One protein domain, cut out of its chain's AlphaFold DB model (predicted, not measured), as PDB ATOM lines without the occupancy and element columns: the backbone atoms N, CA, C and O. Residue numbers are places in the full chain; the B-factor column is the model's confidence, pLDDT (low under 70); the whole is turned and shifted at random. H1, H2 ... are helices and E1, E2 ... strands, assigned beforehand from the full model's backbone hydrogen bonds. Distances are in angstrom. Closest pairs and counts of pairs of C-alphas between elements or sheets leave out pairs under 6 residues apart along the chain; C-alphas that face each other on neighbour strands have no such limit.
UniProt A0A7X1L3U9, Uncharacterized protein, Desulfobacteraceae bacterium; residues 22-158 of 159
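What this domain is: This is residues 22 to 158 of the 159 residues of an uncharacterized protein of Desulfobacteraceae bacterium (UniProt A0A7X1L3U9). One twisted, curled sheet of six strands makes a wall, with helices H2, H3 and H4 over one face and the other face bare, in two layers, helices on one face of a sheet. The longest helix, H4, covers the E5 side of the sheet, H2 crosses over E4 and E6, H3 packs near E1, E2 and E3, and the short H1 only grazes the sheet. The 137 printed residues hold four named helices and six named strands, along the chain H1 H2 H3 E1 E2 E3 E4 H4 E5 E6, and the antiparallel sheet has the order E1, E2, E3, E4, E6, E5. The class is mixed, helices and strands; the whole is compact, with a radius of gyration of the C-alphas of 14.5 A and spans of 43 by 35 by 24 A.

Where its parts are: E1 is residues 63 to 67, E2 74 to 79, E3 84 to 91 over 23.4 A, and E4 101 to 109 over 26.6 A. E5, residues 136 to 145, is 27.1 A long, and E6, residues 148 to 157, is 28.8 A long and ends at C-alpha 157, (120.597, 171.126, 176.852). H1 is residues 22 to 26, beginning at C-alpha 22, (120.044, 194.607, 173.314). H2 is residues 35 to 41, H3 46 to 55 over 14.4 A, and H4 118 to 132 over 20.9 A, beginning at C-alpha 118, (125.228, 180.543, 198.656).

How they stand to each other: E1 to E4 form a meander, each strand the antiparallel neighbour of the one before. Within hydrogen-bond range are N 65 and O 76 of E1 and E2 at 2.8 A, N 77 and O 86 of E2 and E3 at 2.9 A, and N 87 and O 105 of E3 and E4 at 2.9 A. E4 and E6 have N 104 and O 153 at 2.9 A; the hairpin E5 and E6 has N 141 and O 152 at 2.9 A. E4, H4 and E5 make a split strand-helix-strand unit, two strands running the same way with E6 between them, and its crossover is right-handed. H4 lies over E5 at a height over the sheet of 7.4 A, slantwise at 39 degrees on the local plane; the closest C-alphas, of Glu 125 and Ala 140, are 5.1 A apart. H2, on the same face, runs across the strands at a height of 9.1 A, over E6 and, only just, E4, on which 3 of its C-alphas fall. H2 and H4 only just touch, with 3 pairs of C-alphas within 8 A, through residues 131 to 132 of H4 alone; the closest are Lys 35 and Leu 132, 4.8 A. H2 and H3 are close but not clearly touching, the C-alphas of Ile 41 and Trp 49 being 7.3 A apart. H3 is on the sheet, and H1 only grazes it with residues 24 to 26. In H1, H2, H3 and H4 every O i to N i+4 pair is within hydrogen-bond range.

The domain as a whole: The C-alphas farthest apart, of Glu 96 and Gly 111, are 43.1 A apart. The printed part has no cut and no long link. Its mean pLDDT is 90.3; residues 22 to 30 are under 70.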
ATOM      1  N   PRO A  22     119.971 193.642 172.208       48.31
ATOM      2  CA  PRO A  22     120.044 194.607 173.314       48.31
ATOM      3  C   PRO A  22     119.050 194.336 174.453       48.31
ATOM      4  O   PRO A  22     119.162 194.972 175.496       48.31
ATOM      5  N   HIS A  23     118.131 193.373 174.315       45.09
ATOM      6  CA  HIS A  23     117.305 192.913 175.428       45.09
ATOM      7  C   HIS A  23     118.120 192.260 176.561       45.09
ATOM      8  O   HIS A  23     117.875 192.574 177.724       45.09
ATOM      9  N   LEU A  24     119.151 191.461 176.239       45.66
ATOM     10  CA  LEU A  24     120.046 190.861 177.244       45.66
ATOM     11  C   LEU A  24     120.790 191.921 178.062       45.66
ATOM     12  O   LEU A  24     121.078 191.716 179.235       45.66
ATOM     13  N   MET A  25     121.091 193.063 177.440       48.84
ATOM     14  CA  MET A  25     121.860 194.141 178.065       48.84
ATOM     15  C   MET A  25     120.961 195.138 178.815       48.84
ATOM     16  O   MET A  25     121.420 195.826 179.718       48.84
ATOM     17  N   ALA A  26     119.664 195.199 178.490       43.72
ATOM     18  CA  ALA A  26     118.718 196.136 179.096       43.72
ATOM     19  C   ALA A  26     118.011 195.606 180.363       43.72
ATOM     20  O   ALA A  26     117.371 196.393 181.062       43.72
ATOM     21  N   GLN A  27     118.092 194.307 180.675       42.47
ATOM     22  CA  GLN A  27     117.257 193.678 181.709       42.47
ATOM     23  C   GLN A  27     118.076 193.045 182.838       42.47
ATOM     24  O   GLN A  27     118.038 191.846 183.086       42.47
ATOM     25  N   GLN A  28     118.824 193.866 183.566       51.12
ATOM     26  CA  GLN A  28     119.818 193.372 184.520       51.12
ATOM     27  C   GLN A  28     119.314 193.116 185.948       51.12
ATOM     28  O   GLN A  28     120.117 193.018 186.878       51.12
ATOM     29  N   THR A  29     117.999 193.039 186.160       50.44
ATOM     30  CA  THR A  29     117.455 192.996 187.526       50.44
ATOM     31  C   THR A  29     116.860 191.651 187.942       50.44
ATOM     32  O   THR A  29     116.783 191.416 189.142       50.44
ATOM     33  N   GLU A  30     116.512 190.737 187.022       58.41
ATOM     34  CA  GLU A  30     115.876 189.457 187.418       58.41
ATOM     35  C   GLU A  30     116.354 188.210 186.649       58.41
ATOM     36  O   GLU A  30     116.424 187.137 187.246       58.41
ATOM     37  N   THR A  31     116.779 188.331 185.384       78.12
ATOM     38  CA  THR A  31     117.096 187.169 184.532       78.12
ATOM     39  C   THR A  31     118.452 187.351 183.841       78.12
ATOM     40  O   THR A  31     118.628 188.284 183.068       78.12
ATOM     41  N   ILE A  32     119.419 186.458 184.106       88.56
ATOM     42  CA  ILE A  32     120.774 186.522 183.508       88.56
ATOM     43  C   ILE A  32     120.753 186.142 182.015       88.56
ATOM     44  O   ILE A  32     121.487 186.717 181.217       88.56
ATOM     45  N   ILE A  33     119.908 185.181 181.627       93.12
ATOM     46  CA  ILE A  33     119.661 184.808 180.229       93.12
ATOM     47  C   ILE A  33     118.206 184.382 180.040       93.12
ATOM     48  O   ILE A  33     117.674 183.612 180.838       93.12
ATOM     49  N   SER A  34     117.568 184.867 178.973       93.19
ATOM     50  CA  SER A  34     116.211 184.461 178.607       93.19
ATOM     51  C   SER A  34     116.195 183.099 177.899       93.19
ATOM     52  O   SER A  34     117.162 182.702 177.242       93.19
ATOM     53  N   LYS A  35     115.057 182.395 177.961       95.06
ATOM     54  CA  LYS A  35     114.854 181.167 177.178       95.06
ATOM     55  C   LYS A  35     114.995 181.405 175.677       95.06
ATOM     56  O   LYS A  35     115.574 180.569 174.995       95.06
ATOM     57  N   GLU A  36     114.486 182.524 175.173       95.56
ATOM     58  CA  GLU A  36     114.567 182.847 173.748       95.56
ATOM     59  C   GLU A  36     116.024 182.979 173.287       95.56
ATOM     60  O   GLU A  36     116.402 182.417 172.257       95.56
ATOM     61  N   ASP A  37     116.855 183.670 174.067       94.50
ATOM     62  CA  ASP A  37     118.267 183.851 173.738       94.50
ATOM     63  C   ASP A  37     119.043 182.539 173.861       94.50
ATOM     64  O   ASP A  37     119.856 182.223 172.990       94.50
ATOM     65  N   ALA A  38     118.750 181.726 174.881       97.12
ATOM     66  CA  ALA A  38     119.322 180.389 174.999       97.12
ATOM     67  C   ALA A  38     118.920 179.499 173.809       97.12
ATOM     68  O   ALA A  38     119.784 178.890 173.176       97.12
ATOM     69  N   ASP A  39     117.633 179.440 173.458       97.75
ATOM     70  CA  ASP A  39     117.127 178.652 172.327       97.75
ATOM     71  C   ASP A  39     117.783 179.096 171.012       97.75
ATOM     72  O   ASP A  39     118.165 178.250 170.200       97.75
ATOM     73  N   ARG A  40     117.970 180.409 170.829       97.25
ATOM     74  CA  ARG A  40     118.637 180.996 169.664       97.25
ATOM     75  C   ARG A  40     120.108 180.608 169.588       97.25
ATOM     76  O   ARG A  40     120.536 180.129 168.541       97.25
ATOM     77  N   ILE A  41     120.873 180.779 170.669       97.56
ATOM     78  CA  ILE A  41     122.306 180.437 170.709       97.56
ATOM     79  C   ILE A  41     122.501 178.940 170.461       97.56
ATOM     80  O   ILE A  41     123.309 178.556 169.622       97.56
ATOM     81  N   TYR A  42     121.701 178.088 171.103       97.88
ATOM     82  CA  TYR A  42     121.731 176.648 170.848       97.88
ATOM     83  C   TYR A  42     121.110 176.228 169.500       97.88
ATOM     84  O   TYR A  42     121.079 175.040 169.171       97.88
ATOM     85  N   GLY A  43     120.549 177.167 168.742       97.50
ATOM     86  CA  GLY A  43     120.077 176.959 167.376       97.50
ATOM     87  C   GLY A  43     121.142 177.248 166.319       97.50
ATOM     88  O   GLY A  43     120.904 176.944 165.155       97.50
ATOM     89  N   MET A  44     122.282 177.826 166.707       98.12
ATOM     90  CA  MET A  44     123.366 178.193 165.801       98.12
ATOM     91  C   MET A  44     124.494 177.161 165.840       98.12
ATOM     92  O   MET A  44     124.847 176.639 166.895       98.12
ATOM     93  N   THR A  45     125.075 176.901 164.676       98.31
ATOM     94  CA  THR A  45     126.405 176.305 164.511       98.31
ATOM     95  C   THR A  45     127.494 177.343 164.786       98.31
ATOM     96  O   THR A  45     127.223 178.548 164.831       98.31
ATOM     97  N   LEU A  46     128.752 176.913 164.924       98.00
ATOM     98  CA  LEU A  46     129.852 177.850 165.154       98.00
ATOM     99  C   LEU A  46     129.951 178.925 164.048       98.00
ATOM    100  O   LEU A  46     129.974 180.106 164.394       98.00
ATOM    101  N   PRO A  47     129.945 178.604 162.737       98.12
ATOM    102  CA  PRO A  47     130.000 179.633 161.696       98.12
ATOM    103  C   PRO A  47     128.832 180.626 161.748       98.12
ATOM    104  O   PRO A  47     129.024 181.812 161.467       98.12
ATOM    105  N   GLU A  48     127.635 180.160 162.114       98.19
ATOM    106  CA  GLU A  48     126.448 181.008 162.270       98.19
ATOM    107  C   GLU A  48     126.584 181.940 163.472       98.19
ATOM    108  O   GLU A  48     126.328 183.135 163.332       98.19
ATOM    109  N   TRP A  49     127.069 181.438 164.610       97.56
ATOM    110  CA  TRP A  49     127.394 182.262 165.774       97.56
ATOM    111  C   TRP A  49     128.433 183.329 165.435       97.56
ATOM    112  O   TRP A  49     128.217 184.512 165.683       97.56
ATOM    113  N   GLU A  50     129.526 182.949 164.782       97.31
ATOM    114  CA  GLU A  50     130.568 183.888 164.369       97.31
ATOM    115  C   GLU A  50     130.027 184.983 163.435       97.31
ATOM    116  O   GLU A  50     130.404 186.154 163.537       97.31
ATOM    117  N   ALA A  51     129.138 184.620 162.505       96.69
ATOM    118  CA  ALA A  51     128.474 185.584 161.633       96.69
ATOM    119  C   ALA A  51     127.518 186.495 162.415       96.69
ATOM    120  O   ALA A  51     127.509 187.706 162.185       96.69
ATOM    121  N   TYR A  52     126.769 185.923 163.356       95.38
ATOM    122  CA  TYR A  52     125.833 186.633 164.216       95.38
ATOM    123  C   TYR A  52     126.535 187.690 165.073       95.38
ATOM    124  O   TYR A  52     126.140 188.854 165.050       95.38
ATOM    125  N   VAL A  53     127.623 187.325 165.757       94.19
ATOM    126  CA  VAL A  53     128.386 188.248 166.614       94.19
ATOM    127  C   VAL A  53     128.965 189.417 165.821       94.19
ATOM    128  O   VAL A  53     128.917 190.554 166.285       94.19
ATOM    129  N   ARG A  54     129.461 189.179 164.600       92.31
ATOM    130  CA  ARG A  54     129.974 190.254 163.730       92.31
ATOM    131  C   ARG A  54     128.903 191.243 163.280       92.31
ATOM    132  O   ARG A  54     129.237 192.385 162.978       92.31
ATOM    133  N   ALA A  55     127.657 190.795 163.181       92.50
ATOM    134  CA  ALA A  55     126.522 191.618 162.776       92.50
ATOM    135  C   ALA A  55     125.761 192.218 163.971       92.50
ATOM    136  O   ALA A  55     124.785 192.937 163.767       92.50
ATOM    137  N   MET A  56     126.169 191.903 165.203       87.12
ATOM    138  CA  MET A  56     125.476 192.343 166.403       87.12
ATOM    139  C   MET A  56     125.677 193.841 166.631       87.12
ATOM    140  O   MET A  56     126.800 194.342 166.653       87.12
ATOM    141  N   GLU A  57     124.570 194.543 166.845       87.88
ATOM    142  CA  GLU A  57     124.578 195.920 167.318       87.88
ATOM    143  C   GLU A  57     124.525 195.919 168.846       87.88
ATOM    144  O   GLU A  57     123.632 195.325 169.456       87.88
ATOM    145  N   PHE A  58     125.495 196.587 169.458       82.25
ATOM    146  CA  PHE A  58     125.560 196.763 170.901       82.25
ATOM    147  C   PHE A  58     125.030 198.146 171.282       82.25
ATOM    148  O   PHE A  58     125.142 199.077 170.477       82.25
ATOM    149  N   PRO A  59     124.470 198.315 172.495       83.81
ATOM    150  CA  PRO A  59     124.139 199.641 172.994       83.81
ATOM    151  C   PRO A  59     125.357 200.574 172.871       83.81
ATOM    152  O   PRO A  59     126.454 200.183 173.272       83.81
ATOM    153  N   PRO A  60     125.197 201.791 172.320       82.44
ATOM    154  CA  PRO A  60     126.330 202.648 171.962       82.44
ATOM    155  C   PRO A  60     127.164 203.081 173.173       82.44
ATOM    156  O   PRO A  60     128.346 203.379 173.028       82.44
ATOM    157  N   ASP A  61     126.549 203.094 174.355       89.00
ATOM    158  CA  ASP A  61     127.187 203.503 175.603       89.00
ATOM    159  C   ASP A  61     127.901 202.345 176.317       89.00
ATOM    160  O   ASP A  61     128.561 202.579 177.323       89.00
ATOM    161  N   TRP A  62     127.782 201.107 175.825       91.12
ATOM    162  CA  TRP A  62     128.424 199.942 176.432       91.12
ATOM    163  C   TRP A  62     129.826 199.718 175.866       91.12
ATOM    164  O   TRP A  62     130.053 199.729 174.655       91.12
ATOM    165  N   GLU A  63     130.776 199.424 176.749       92.25
ATOM    166  CA  GLU A  63     132.101 198.961 176.360       92.25
ATOM    167  C   GLU A  63     132.046 197.465 176.046       92.25
ATOM    168  O   GLU A  63     131.977 196.625 176.945       92.25
ATOM    169  N   VAL A  64     132.088 197.119 174.760       93.19
ATOM    170  CA  VAL A  64     131.993 195.725 174.314       93.19
ATOM    171  C   VAL A  64     133.330 195.196 173.819       93.19
ATOM    172  O   VAL A  64     134.037 195.825 173.031       93.19
ATOM    173  N   ARG A  65     133.666 193.992 174.276       93.31
ATOM    174  CA  ARG A  65     134.826 193.215 173.855       93.31
ATOM    175  C   ARG A  65     134.360 191.901 173.258       93.31
ATOM    176  O   ARG A  65     133.652 191.130 173.896       93.31
ATOM    177  N   ILE A  66     134.825 191.646 172.047       94.44
ATOM    178  CA  ILE A  66     134.641 190.388 171.336       94.44
ATOM    179  C   ILE A  66     136.010 189.720 171.284       94.44
ATOM    180  O   ILE A  66     136.985 190.355 170.870       94.44
ATOM    181  N   TYR A  67     136.107 188.473 171.732       93.81
ATOM    182  CA  TYR A  67     137.377 187.755 171.790       93.81
ATOM    183  C   TYR A  67     137.232 186.342 171.215       93.81
ATOM    184  O   TYR A  67     136.372 185.578 171.658       93.81
ATOM    185  N   PRO A  68     138.063 185.972 170.225       94.50
ATOM    186  CA  PRO A  68     138.007 184.648 169.629       94.50
ATOM    187  C   PRO A  68     138.546 183.599 170.606       94.50
ATOM    188  O   PRO A  68     139.581 183.805 171.244       94.50
ATOM    189  N   LEU A  69     137.875 182.450 170.679       93.44
ATOM    190  CA  LEU A  69     138.353 181.254 171.374       93.44
ATOM    191  C   LEU A  69     138.232 180.042 170.451       93.44
ATOM    192  O   LEU A  69     137.449 180.039 169.504       93.44
ATOM    193  N   ASN A  70     138.968 178.976 170.771       91.69
ATOM    194  CA  ASN A  70     138.915 177.723 170.010       91.69
ATOM    195  C   ASN A  70     137.524 177.067 170.028       91.69
ATOM    196  O   ASN A  70     137.222 176.271 169.150       91.69
ATOM    197  N   THR A  71     136.698 177.379 171.029       93.50
ATOM    198  CA  THR A  71     135.343 176.838 171.193       93.50
ATOM    199  C   THR A  71     134.265 177.809 170.719       93.50
ATOM    200  O   THR A  71     133.110 177.623 171.076       93.50
ATOM    201  N   GLY A  72     134.636 178.860 169.984       94.88
ATOM    202  CA  GLY A  72     133.752 179.938 169.544       94.88
ATOM    203  C   GLY A  72     133.979 181.263 170.257       94.88
ATOM    204  O   GLY A  72     134.479 181.323 171.379       94.88
ATOM    205  N   THR A  73     133.644 182.350 169.572       97.12
ATOM    206  CA  THR A  73     133.845 183.718 170.044       97.12
ATOM    207  C   THR A  73     133.060 183.998 171.323       97.12
ATOM    208  O   THR A  73     131.853 183.769 171.389       97.12
ATOM    209  N   GLY A  74     133.746 184.539 172.328       96.94
ATOM    210  CA  GLY A  74     133.128 185.087 173.529       96.94
ATOM    211  C   GLY A  74     132.840 186.579 173.383       96.94
ATOM    212  O   GLY A  74     133.531 187.304 172.656       96.94
ATOM    213  N   ILE A  75     131.820 187.041 174.098       96.00
ATOM    214  CA  ILE A  75     131.432 188.448 174.175       96.00
ATOM    215  C   ILE A  75     131.438 188.858 175.642       96.00
ATOM    216  O   ILE A  75     130.921 188.148 176.500       96.00
ATOM    217  N   THR A  76     131.988 190.029 175.934       93.12
ATOM    218  CA  THR A  76     131.787 190.717 177.208       93.12
ATOM    219  C   THR A  76     131.338 192.138 176.925       93.12
ATOM    220  O   THR A  76     131.980 192.834 176.144       93.12
ATOM    221  N   GLY A  77     130.253 192.572 177.553       92.62
ATOM    222  CA  GLY A  77     129.806 193.961 177.535       92.62
ATOM    223  C   GLY A  77     129.841 194.543 178.939       92.62
ATOM    224  O   GLY A  77     129.550 193.841 179.905       92.62
ATOM    225  N   PHE A  78     130.209 195.811 179.045       91.38
ATOM    226  CA  PHE A  78     130.251 196.543 180.301       91.38
ATOM    227  C   PHE A  78     129.493 197.859 180.164       91.38
ATOM    228  O   PHE A  78     129.768 198.639 179.254       91.38
ATOM    229  N   ASP A  79     128.559 198.112 181.074       90.88
ATOM    230  CA  ASP A  79     127.868 199.389 181.178       90.88
ATOM    231  C   ASP A  79     128.684 200.337 182.070       90.88
ATOM    232  O   ASP A  79     128.751 200.130 183.286       90.88
ATOM    233  N   PRO A  80     129.284 201.407 181.523       89.19
ATOM    234  CA  PRO A  80     130.063 202.349 182.316       89.19
ATOM    235  C   PRO A  80     129.211 203.173 183.293       89.19
ATOM    236  O   PRO A  80     129.766 203.707 184.256       89.19
ATOM    237  N   GLN A  81     127.894 203.298 183.083       88.94
ATOM    238  CA  GLN A  81     127.017 204.072 183.968       88.94
ATOM    239  C   GLN A  81     126.724 203.321 185.266       88.94
ATOM    240  O   GLN A  81     126.813 203.895 186.353       88.94
ATOM    241  N   THR A  82     126.380 202.039 185.154       87.44
ATOM    242  CA  THR A  82     126.057 201.180 186.305       87.44
ATOM    243  C   THR A  82     127.257 200.382 186.811       87.44
ATOM    244  O   THR A  82     127.204 199.823 187.907       87.44
ATOM    245  N   GLN A  83     128.348 200.367 186.042       89.75
ATOM    246  CA  GLN A  83     129.535 199.540 186.247       89.75
ATOM    247  C   GLN A  83     129.230 198.039 186.283       89.75
ATOM    248  O   GLN A  83     129.887 197.259 186.972       89.75
ATOM    249  N   THR A  84     128.204 197.623 185.557       89.31
ATOM    250  CA  THR A  84     127.806 196.224 185.486       89.31
ATOM    251  C   THR A  84     128.363 195.582 184.223       89.31
ATOM    252  O   THR A  84     128.570 196.236 183.202       89.31
ATOM    253  N   GLY A  85     128.635 194.286 184.290       91.38
ATOM    254  CA  GLY A  85     129.159 193.510 183.178       91.38
ATOM    255  C   GLY A  85     128.252 192.343 182.830       91.38
ATOM    256  O   GLY A  85     127.583 191.784 183.697       91.38
ATOM    257  N   LEU A  86     128.282 191.934 181.570       92.94
ATOM    258  CA  LEU A  86     127.667 190.707 181.081       92.94
ATOM    259  C   LEU A  86     128.669 189.962 180.204       92.94
ATOM    260  O   LEU A  86     129.401 190.589 179.435       92.94
ATOM    261  N   SER A  87     128.693 188.636 180.289       95.00
ATOM    262  CA  SER A  87     129.470 187.786 179.383       95.00
ATOM    263  C   SER A  87     128.598 186.704 178.764       95.00
ATOM    264  O   SER A  87     127.683 186.192 179.401       95.00
ATOM    265  N   ILE A  88     128.876 186.367 177.506       96.94
ATOM    266  CA  ILE A  88     128.231 185.278 176.771       96.94
ATOM    267  C   ILE A  88     129.332 184.489 176.075       96.94
ATOM    268  O   ILE A  88     130.093 185.042 175.275       96.94
ATOM    269  N   GLN A  89     129.403 183.195 176.357       97.50
ATOM    270  CA  GLN A  89     130.354 182.291 175.735       97.50
ATOM    271  C   GLN A  89     129.677 180.949 175.439       97.50
ATOM    272  O   GLN A  89     129.504 180.137 176.348       97.50
ATOM    273  N   PRO A  90     129.293 180.680 174.183       98.00
ATOM    274  CA  PRO A  90     128.992 179.323 173.757       98.00
ATOM    275  C   PRO A  90     130.283 178.502 173.627       98.00
ATOM    276  O   PRO A  90     131.341 179.026 173.277       98.00
ATOM    277  N   LEU A  91     130.197 177.205 173.918       98.19
ATOM    278  CA  LEU A  91     131.296 176.253 173.805       98.19
ATOM    279  C   LEU A  91     130.926 175.178 172.782       98.19
ATOM    280  O   LEU A  91     130.207 174.221 173.080       98.19
ATOM    281  N   TYR A  92     131.442 175.345 171.572       98.12
ATOM    282  CA  TYR A  92     131.331 174.394 170.473       98.12
ATOM    283  C   TYR A  92     132.434 173.330 170.562       98.12
ATOM    284  O   TYR A  92     133.600 173.655 170.794       98.12
ATOM    285  N   LEU A  93     132.079 172.055 170.350       96.38
ATOM    286  CA  LEU A  93     133.059 170.971 170.168       96.38
ATOM    287  C   LEU A  93     133.534 170.834 168.719       96.38
ATOM    288  O   LEU A  93     134.601 170.277 168.469       96.38
ATOM    289  N   ASN A  94     132.707 171.276 167.775       96.19
ATOM    290  CA  ASN A  94     132.967 171.248 166.345       96.19
ATOM    291  C   ASN A  94     132.110 172.309 165.641       96.19
ATOM    292  O   ASN A  94     131.205 172.886 166.241       96.19
ATOM    293  N   ASP A  95     132.385 172.514 164.358       97.31
ATOM    294  CA  ASP A  95     131.789 173.602 163.586       97.31
ATOM    295  C   ASP A  95     130.356 173.310 163.110       97.31
ATOM    296  O   ASP A  95     129.657 174.221 162.678       97.31
ATOM    297  N   GLU A  96     129.915 172.053 163.164       96.81
ATOM    298  CA  GLU A  96     128.675 171.577 162.532       96.81
ATOM    299  C   GLU A  96     127.528 171.383 163.530       96.81
ATOM    300  O   GLU A  96     126.368 171.258 163.139       96.81
ATOM    301  N   SER A  97     127.847 171.331 164.820       96.44
ATOM    302  CA  SER A  97     126.892 171.070 165.894       96.44
ATOM    303  C   SER A  97     126.566 172.353 166.661       96.44
ATOM    304  O   SER A  97     127.389 173.271 166.700       96.44
ATOM    305  N   PRO A  98     125.399 172.420 167.323       97.31
ATOM    306  CA  PRO A  98     125.149 173.401 168.372       97.31
ATOM    307  C   PRO A  98     126.235 173.381 169.458       97.31
ATOM    308  O   PRO A  98     126.946 172.378 169.598       97.31
ATOM    309  N   PRO A  99     126.347 174.439 170.278       98.00
ATOM    310  CA  PRO A  99     127.240 174.402 171.424       98.00
ATOM    311  C   PRO A  99     126.808 173.291 172.388       98.00
ATOM    312  O   PRO A  99     125.617 173.055 172.588       98.00
ATOM    313  N   GLU A 100     127.769 172.624 173.020       97.81
ATOM    314  CA  GLU A 100     127.479 171.670 174.103       97.81
ATOM    315  C   GLU A 100     127.056 172.410 175.374       97.81
ATOM    316  O   GLU A 100     126.207 171.965 176.148       97.81
ATOM    317  N   MET A 101     127.654 173.578 175.587       98.12
ATOM    318  CA  MET A 101     127.532 174.354 176.807       98.12
ATOM    319  C   MET A 101     127.474 175.837 176.476       98.12
ATOM    320  O   MET A 101     128.120 176.304 175.539       98.12
ATOM    321  N   LEU A 102     126.717 176.574 177.273       98.38
ATOM    322  CA  LEU A 102     126.657 178.023 177.227       98.38
ATOM    323  C   LEU A 102     126.993 178.567 178.613       98.38
ATOM    324  O   LEU A 102     126.338 178.214 179.590       98.38
ATOM    325  N   VAL A 103     128.011 179.421 178.690       97.94
ATOM    326  CA  VAL A 103     128.372 180.155 179.904       97.94
ATOM    327  C   VAL A 103     127.888 181.592 179.765       97.94
ATOM    328  O   VAL A 103     128.200 182.260 178.776       97.94
ATOM    329  N   VAL A 104     127.116 182.060 180.745       97.56
ATOM    330  CA  VAL A 104     126.610 183.437 180.796       97.56
ATOM    331  C   VAL A 104     126.930 184.045 182.147       97.56
ATOM    332  O   VAL A 104     126.510 183.518 183.176       97.56
ATOM    333  N   GLY A 105     127.670 185.145 182.152       94.94
ATOM    334  CA  GLY A 105     128.044 185.860 183.363       94.94
ATOM    335  C   GLY A 105     127.261 187.153 183.533       94.94
ATOM    336  O   GLY A 105     127.018 187.868 182.564       94.94
ATOM    337  N   SER A 106     126.925 187.476 184.779       93.38
ATOM    338  CA  SER A 106     126.473 188.804 185.200       93.38
ATOM    339  C   SER A 106     127.359 189.300 186.332       93.38
ATOM    340  O   SER A 106     127.510 188.609 187.341       93.38
ATOM    341  N   TYR A 107     127.964 190.474 186.165       92.31
ATOM    342  CA  TYR A 107     128.981 191.025 187.058       92.31
ATOM    343  C   TYR A 107     128.568 192.402 187.578       92.31
ATOM    344  O   TYR A 107     128.069 193.246 186.840       92.31
ATOM    345  N   TYR A 108     128.835 192.642 188.855       90.44
ATOM    346  CA  TYR A 108     128.428 193.820 189.607       90.44
ATOM    347  C   TYR A 108     129.628 194.399 190.369       90.44
ATOM    348  O   TYR A 108     130.493 193.636 190.814       90.44
ATOM    349  N   PRO A 109     129.705 195.723 190.572       90.56
ATOM    350  CA  PRO A 109     130.783 196.336 191.343       90.56
ATOM    351  C   PRO A 109     130.850 195.795 192.768       90.56
ATOM    352  O   PRO A 109     129.818 195.587 193.418       90.56
ATOM    353  N   ILE A 110     132.054 195.632 193.311       89.69
ATOM    354  CA  ILE A 110     132.205 195.291 194.732       89.69
ATOM    355  C   ILE A 110     131.531 196.368 195.599       89.69
ATOM    356  O   ILE A 110     131.744 197.564 195.417       89.69
ATOM    357  N   GLY A 111     130.717 195.933 196.565       85.38
ATOM    358  CA  GLY A 111     129.947 196.819 197.445       85.38
ATOM    359  C   GLY A 111     128.556 197.179 196.915       85.38
ATOM    360  O   GLY A 111     127.755 197.737 197.667       85.38
ATOM    361  N   SER A 112     128.238 196.814 195.671       81.88
ATOM    362  CA  SER A 112     126.870 196.841 195.151       81.88
ATOM    363  C   SER A 112     126.105 195.561 195.522       81.88
ATOM    364  O   SER A 112     126.687 194.570 195.972       81.88
ATOM    365  N   ARG A 113     124.775 195.597 195.386       74.69
ATOM    366  CA  ARG A 113     123.940 194.391 195.426       74.69
ATOM    367  C   ARG A 113     123.708 193.893 193.994       74.69
ATOM    368  O   ARG A 113     123.535 194.736 193.117       74.69
ATOM    369  N   PRO A 114     123.604 192.572 193.787       72.75
ATOM    370  CA  PRO A 114     123.603 191.517 194.807       72.75
ATOM    371  C   PRO A 114     125.006 191.106 195.294       72.75
ATOM    372  O   PRO A 114     125.988 191.216 194.573       72.75
ATOM    373  N   ASN A 115     125.089 190.598 196.531       77.88
ATOM    374  CA  ASN A 115     126.275 189.894 197.027       77.88
ATOM    375  C   ASN A 115     126.033 188.385 196.845       77.88
ATOM    376  O   ASN A 115     125.117 187.877 197.491       77.88
ATOM    377  N   PRO A 116     126.787 187.683 195.983       82.06
ATOM    378  CA  PRO A 116     126.512 186.292 195.637       82.06
ATOM    379  C   PRO A 116     126.984 185.329 196.732       82.06
ATOM    380  O   PRO A 116     128.004 184.658 196.598       82.06
ATOM    381  N   ASP A 117     126.248 185.284 197.841       86.00
ATOM    382  CA  ASP A 117     126.357 184.200 198.814       86.00
ATOM    383  C   ASP A 117     125.634 182.932 198.328       86.00
ATOM    384  O   ASP A 117     124.966 182.922 197.292       86.00
ATOM    385  N   GLU A 118     125.785 181.833 199.066       90.62
ATOM    386  CA  GLU A 118     125.228 180.543 198.656       90.62
ATOM    387  C   GLU A 118     123.700 180.542 198.507       90.62
ATOM    388  O   GLU A 118     123.176 179.863 197.623       90.62
ATOM    389  N   ASP A 119     122.977 181.269 199.365       90.38
ATOM    390  CA  ASP A 119     121.515 181.348 199.292       90.38
ATOM    391  C   ASP A 119     121.084 182.097 198.032       90.38
ATOM    392  O   ASP A 119     120.169 181.655 197.330       90.38
ATOM    393  N   PHE A 120     121.777 183.187 197.701       88.06
ATOM    394  CA  PHE A 120     121.526 183.929 196.474       88.06
ATOM    395  C   PHE A 120     121.871 183.117 195.220       88.06
ATOM    396  O   PHE A 120     121.086 183.100 194.274       88.06
ATOM    397  N   ILE A 121     122.991 182.387 195.216       92.25
ATOM    398  CA  ILE A 121     123.367 181.502 194.100       92.25
ATOM    399  C   ILE A 121     122.291 180.433 193.875       92.25
ATOM    400  O   ILE A 121     121.839 180.253 192.745       92.25
ATOM    401  N   ARG A 122     121.825 179.766 194.943       94.25
ATOM    402  CA  ARG A 122     120.747 178.764 194.857       94.25
ATOM    403  C   ARG A 122     119.440 179.358 194.341       94.25
ATOM    404  O   ARG A 122     118.740 178.705 193.570       94.25
ATOM    405  N   TYR A 123     119.104 180.575 194.768       92.31
ATOM    406  CA  TYR A 123     117.939 181.292 194.260       92.31
ATOM    407  C   TYR A 123     118.054 181.532 192.750       92.31
ATOM    408  O   TYR A 123     117.138 181.184 192.013       92.31
ATOM    409  N   ILE A 124     119.190 182.055 192.287       93.12
ATOM    410  CA  ILE A 124     119.415 182.350 190.868       93.12
ATOM    411  C   ILE A 124     119.414 181.080 190.014       93.12
ATOM    412  O   ILE A 124     118.765 181.064 188.972       93.12
ATOM    413  N   GLU A 125     120.077 180.008 190.457       95.69
ATOM    414  CA  GLU A 125     120.056 178.716 189.758       95.69
ATOM    415  C   GLU A 125     118.629 178.192 189.597       95.69
ATOM    416  O   GLU A 125     118.230 177.793 188.501       95.69
ATOM    417  N   LYS A 126     117.844 178.234 190.679       95.56
ATOM    418  CA  LYS A 126     116.455 177.782 190.669       95.56
ATOM    419  C   LYS A 126     115.608 178.613 189.705       95.56
ATOM    420  O   LYS A 126     114.935 178.029 188.862       95.56
ATOM    421  N   THR A 127     115.661 179.940 189.803       93.94
ATOM    422  CA  THR A 127     114.888 180.840 188.935       93.94
ATOM    423  C   THR A 127     115.271 180.651 187.469       93.94
ATOM    424  O   THR A 127     114.401 180.448 186.631       93.94
ATOM    425  N   ALA A 128     116.569 180.596 187.152       95.38
ATOM    426  CA  ALA A 128     117.030 180.350 185.788       95.38
ATOM    427  C   ALA A 128     116.595 178.969 185.266       95.38
ATOM    428  O   ALA A 128     116.225 178.832 184.102       95.38
ATOM    429  N   SER A 129     116.604 177.937 186.116       96.50
ATOM    430  CA  SER A 129     116.103 176.610 185.746       96.50
ATOM    431  C   SER A 129     114.592 176.602 185.488       96.50
ATOM    432  O   SER A 129     114.141 175.866 184.611       96.50
ATOM    433  N   GLU A 130     113.810 177.375 186.244       95.50
ATOM    434  CA  GLU A 130     112.364 177.522 186.044       95.50
ATOM    435  C   GLU A 130     112.064 178.290 184.744       95.50
ATOM    436  O   GLU A 130     111.251 177.826 183.942       95.50
ATOM    437  N   ASP A 131     112.782 179.387 184.490       94.81
ATOM    438  CA  ASP A 131     112.616 180.240 183.307       94.81
ATOM    439  C   ASP A 131     113.011 179.532 182.000       94.81
ATOM    440  O   ASP A 131     112.309 179.626 180.988       94.81
ATOM    441  N   LEU A 132     114.130 178.795 181.998       96.12
ATOM    442  CA  LEU A 132     114.590 178.047 180.821       96.12
ATOM    443  C   LEU A 132     113.761 176.777 180.568       96.12
ATOM    444  O   LEU A 132     113.643 176.318 179.422       96.12
ATOM    445  N   GLY A 133     113.158 176.230 181.624       96.00
ATOM    446  CA  GLY A 133     112.320 175.040 181.583       96.00
ATOM    447  C   GLY A 133     113.094 173.734 181.391       96.00
ATOM    448  O   GLY A 133     114.321 173.685 181.328       96.00
ATOM    449  N   SER A 134     112.351 172.632 181.258       96.75
ATOM    450  CA  SER A 134     112.896 171.264 181.276       96.75
ATOM    451  C   SER A 134     113.731 170.863 180.056       96.75
ATOM    452  O   SER A 134     114.123 169.707 179.976       96.75
ATOM    453  N   GLY A 135     113.942 171.759 179.086       97.31
ATOM    454  CA  GLY A 135     114.859 171.538 177.960       97.31
ATOM    455  C   GLY A 135     116.317 171.861 178.302       97.31
ATOM    456  O   GLY A 135     117.211 171.625 177.487       97.31
ATOM    457  N   TYR A 136     116.553 172.406 179.496       98.12
ATOM    458  CA  TYR A 136     117.853 172.853 179.954       98.12
ATOM    459  C   TYR A 136     118.164 172.347 181.358       98.12
ATOM    460  O   TYR A 136     117.291 172.179 182.209       98.12
ATOM    461  N   ARG A 137     119.455 172.147 181.605       98.19
ATOM    462  CA  ARG A 137     120.047 172.027 182.931       98.19
ATOM    463  C   ARG A 137     120.917 173.250 183.171       98.19
ATOM    464  O   ARG A 137     121.713 173.622 182.308       98.19
ATOM    465  N   VAL A 138     120.772 173.827 184.357       97.94
ATOM    466  CA  VAL A 138     121.467 175.041 184.783       97.94
ATOM    467  C   VAL A 138     122.253 174.747 186.050       97.94
ATOM    468  O   VAL A 138     121.760 174.036 186.924       97.94
ATOM    469  N   SER A 139     123.454 175.304 186.151       98.06
ATOM    470  CA  SER A 139     124.161 175.461 187.420       98.06
ATOM    471  C   SER A 139     124.680 176.885 187.561       98.06
ATOM    472  O   SER A 139     125.157 177.447 186.572       98.06
ATOM    473  N   ALA A 140     124.628 177.449 188.765       96.69
ATOM    474  CA  ALA A 140     125.147 178.785 189.051       96.69
ATOM    475  C   ALA A 140     126.385 178.736 189.956       96.69
ATOM    476  O   ALA A 140     126.441 177.980 190.926       96.69
ATOM    477  N   THR A 141     127.364 179.593 189.683       95.62
ATOM    478  CA  THR A 141     128.556 179.764 190.526       95.62
ATOM    479  C   THR A 141     128.861 181.237 190.744       95.62
ATOM    480  O   THR A 141     128.669 182.048 189.841       95.62
ATOM    481  N   ALA A 142     129.371 181.595 191.924       93.31
ATOM    482  CA  ALA A 142     129.952 182.919 192.127       93.31
ATOM    483  C   ALA A 142     131.248 183.066 191.321       93.31
ATOM    484  O   ALA A 142     132.054 182.139 191.249       93.31
ATOM    485  N   ALA A 143     131.456 184.261 190.778       91.12
ATOM    486  CA  ALA A 143     132.682 184.665 190.112       91.12
ATOM    487  C   ALA A 143     133.267 185.894 190.818       91.12
ATOM    488  O   ALA A 143     132.576 186.896 191.011       91.12
ATOM    489  N   ASP A 144     134.545 185.831 191.185       89.38
ATOM    490  CA  ASP A 144     135.285 186.962 191.743       89.38
ATOM    491  C   ASP A 144     136.243 187.523 190.684       89.38
ATOM    492  O   ASP A 144     137.127 186.831 190.176       89.38
ATOM    493  N   LEU A 145     136.083 188.805 190.372       86.19
ATOM    494  CA  LEU A 145     136.970 189.582 189.508       86.19
ATOM    495  C   LEU A 145     137.622 190.702 190.339       86.19
ATOM    496  O   LEU A 145     137.066 191.108 191.358       86.19
ATOM    497  N   PRO A 146     138.765 191.281 189.917       87.31
ATOM    498  CA  PRO A 146     139.507 192.248 190.735       87.31
ATOM    499  C   PRO A 146     138.688 193.416 191.317       87.31
ATOM    500  O   PRO A 146     138.976 193.856 192.423       87.31
ATOM    501  N   ASN A 147     137.663 193.891 190.596       89.69
ATOM    502  CA  ASN A 147     136.783 194.990 191.026       89.69
ATOM    503  C   ASN A 147     135.286 194.635 190.986       89.69
ATOM    504  O   ASN A 147     134.446 195.500 191.233       89.69
ATOM    505  N   HIS A 148     134.946 193.385 190.664       91.44
ATOM    506  CA  HIS A 148     133.563 192.956 190.472       91.44
ATOM    507  C   HIS A 148     133.314 191.609 191.135       91.44
ATOM    508  O   HIS A 148     134.218 190.790 191.280       91.44
ATOM    509  N   ARG A 149     132.060 191.366 191.484       92.19
ATOM    510  CA  ARG A 149     131.544 190.040 191.810       92.19
ATOM    511  C   ARG A 149     130.431 189.703 190.857       92.19
ATOM    512  O   ARG A 149     129.686 190.587 190.455       92.19
ATOM    513  N   GLY A 150     130.297 188.442 190.515       91.62
ATOM    514  CA  GLY A 150     129.276 188.022 189.586       91.62
ATOM    515  C   GLY A 150     128.736 186.647 189.871       91.62
ATOM    516  O   GLY A 150     129.154 185.960 190.805       91.62
ATOM    517  N   ILE A 151     127.790 186.279 189.030       94.19
ATOM    518  CA  ILE A 151     127.274 184.928 188.913       94.19
ATOM    519  C   ILE A 151     127.515 184.488 187.486       94.19
ATOM    520  O   ILE A 151     127.201 185.220 186.549       94.19
ATOM    521  N   GLU A 152     128.037 183.284 187.341       96.06
ATOM    522  CA  GLU A 152     128.142 182.600 186.065       96.06
ATOM    523  C   GLU A 152     127.144 181.450 186.052       96.06
ATOM    524  O   GLU A 152     127.141 180.588 186.934       96.06
ATOM    525  N   LEU A 153     126.268 181.467 185.055       97.81
ATOM    526  CA  LEU A 153     125.404 180.353 184.723       97.81
ATOM    527  C   LEU A 153     126.117 179.470 183.715       97.81
ATOM    528  O   LEU A 153     126.534 179.933 182.656       97.81
ATOM    529  N   THR A 154     126.189 178.183 184.025       98.50
ATOM    530  CA  THR A 154     126.466 177.141 183.042       98.50
ATOM    531  C   THR A 154     125.142 176.519 182.635       98.50
ATOM    532  O   THR A 154     124.450 175.913 183.454       98.50
ATOM    533  N   VAL A 155     124.789 176.676 181.367       98.50
ATOM    534  CA  VAL A 155     123.586 176.120 180.753       98.50
ATOM    535  C   VAL A 155     124.004 174.967 179.842       98.50
ATOM    536  O   VAL A 155     125.038 175.034 179.177       98.50
ATOM    537  N   THR A 156     123.222 173.889 179.845       98.31
ATOM    538  CA  THR A 156     123.382 172.707 178.977       98.31
ATOM    539  C   THR A 156     122.008 172.217 178.535       98.31
ATOM    540  O   THR A 156     121.061 172.269 179.320       98.31
ATOM    541  N   ARG A 157     121.858 171.745 177.291       96.25
ATOM    542  CA  ARG A 157     120.597 171.126 176.852       96.25
ATOM    543  C   ARG A 157     120.420 169.756 177.502       96.25
ATOM    544  O   ARG A 157     121.358 168.964 177.571       96.25
ATOM    545  N   THR A 158     119.206 169.454 177.942       90.25
ATOM    546  CA  THR A 158     118.802 168.096 178.318       90.25
ATOM    547  C   THR A 158     118.183 167.449 177.083       90.25
ATOM    548  O   THR A 158     117.194 167.969 176.575       90.25
TER     549      THR A 158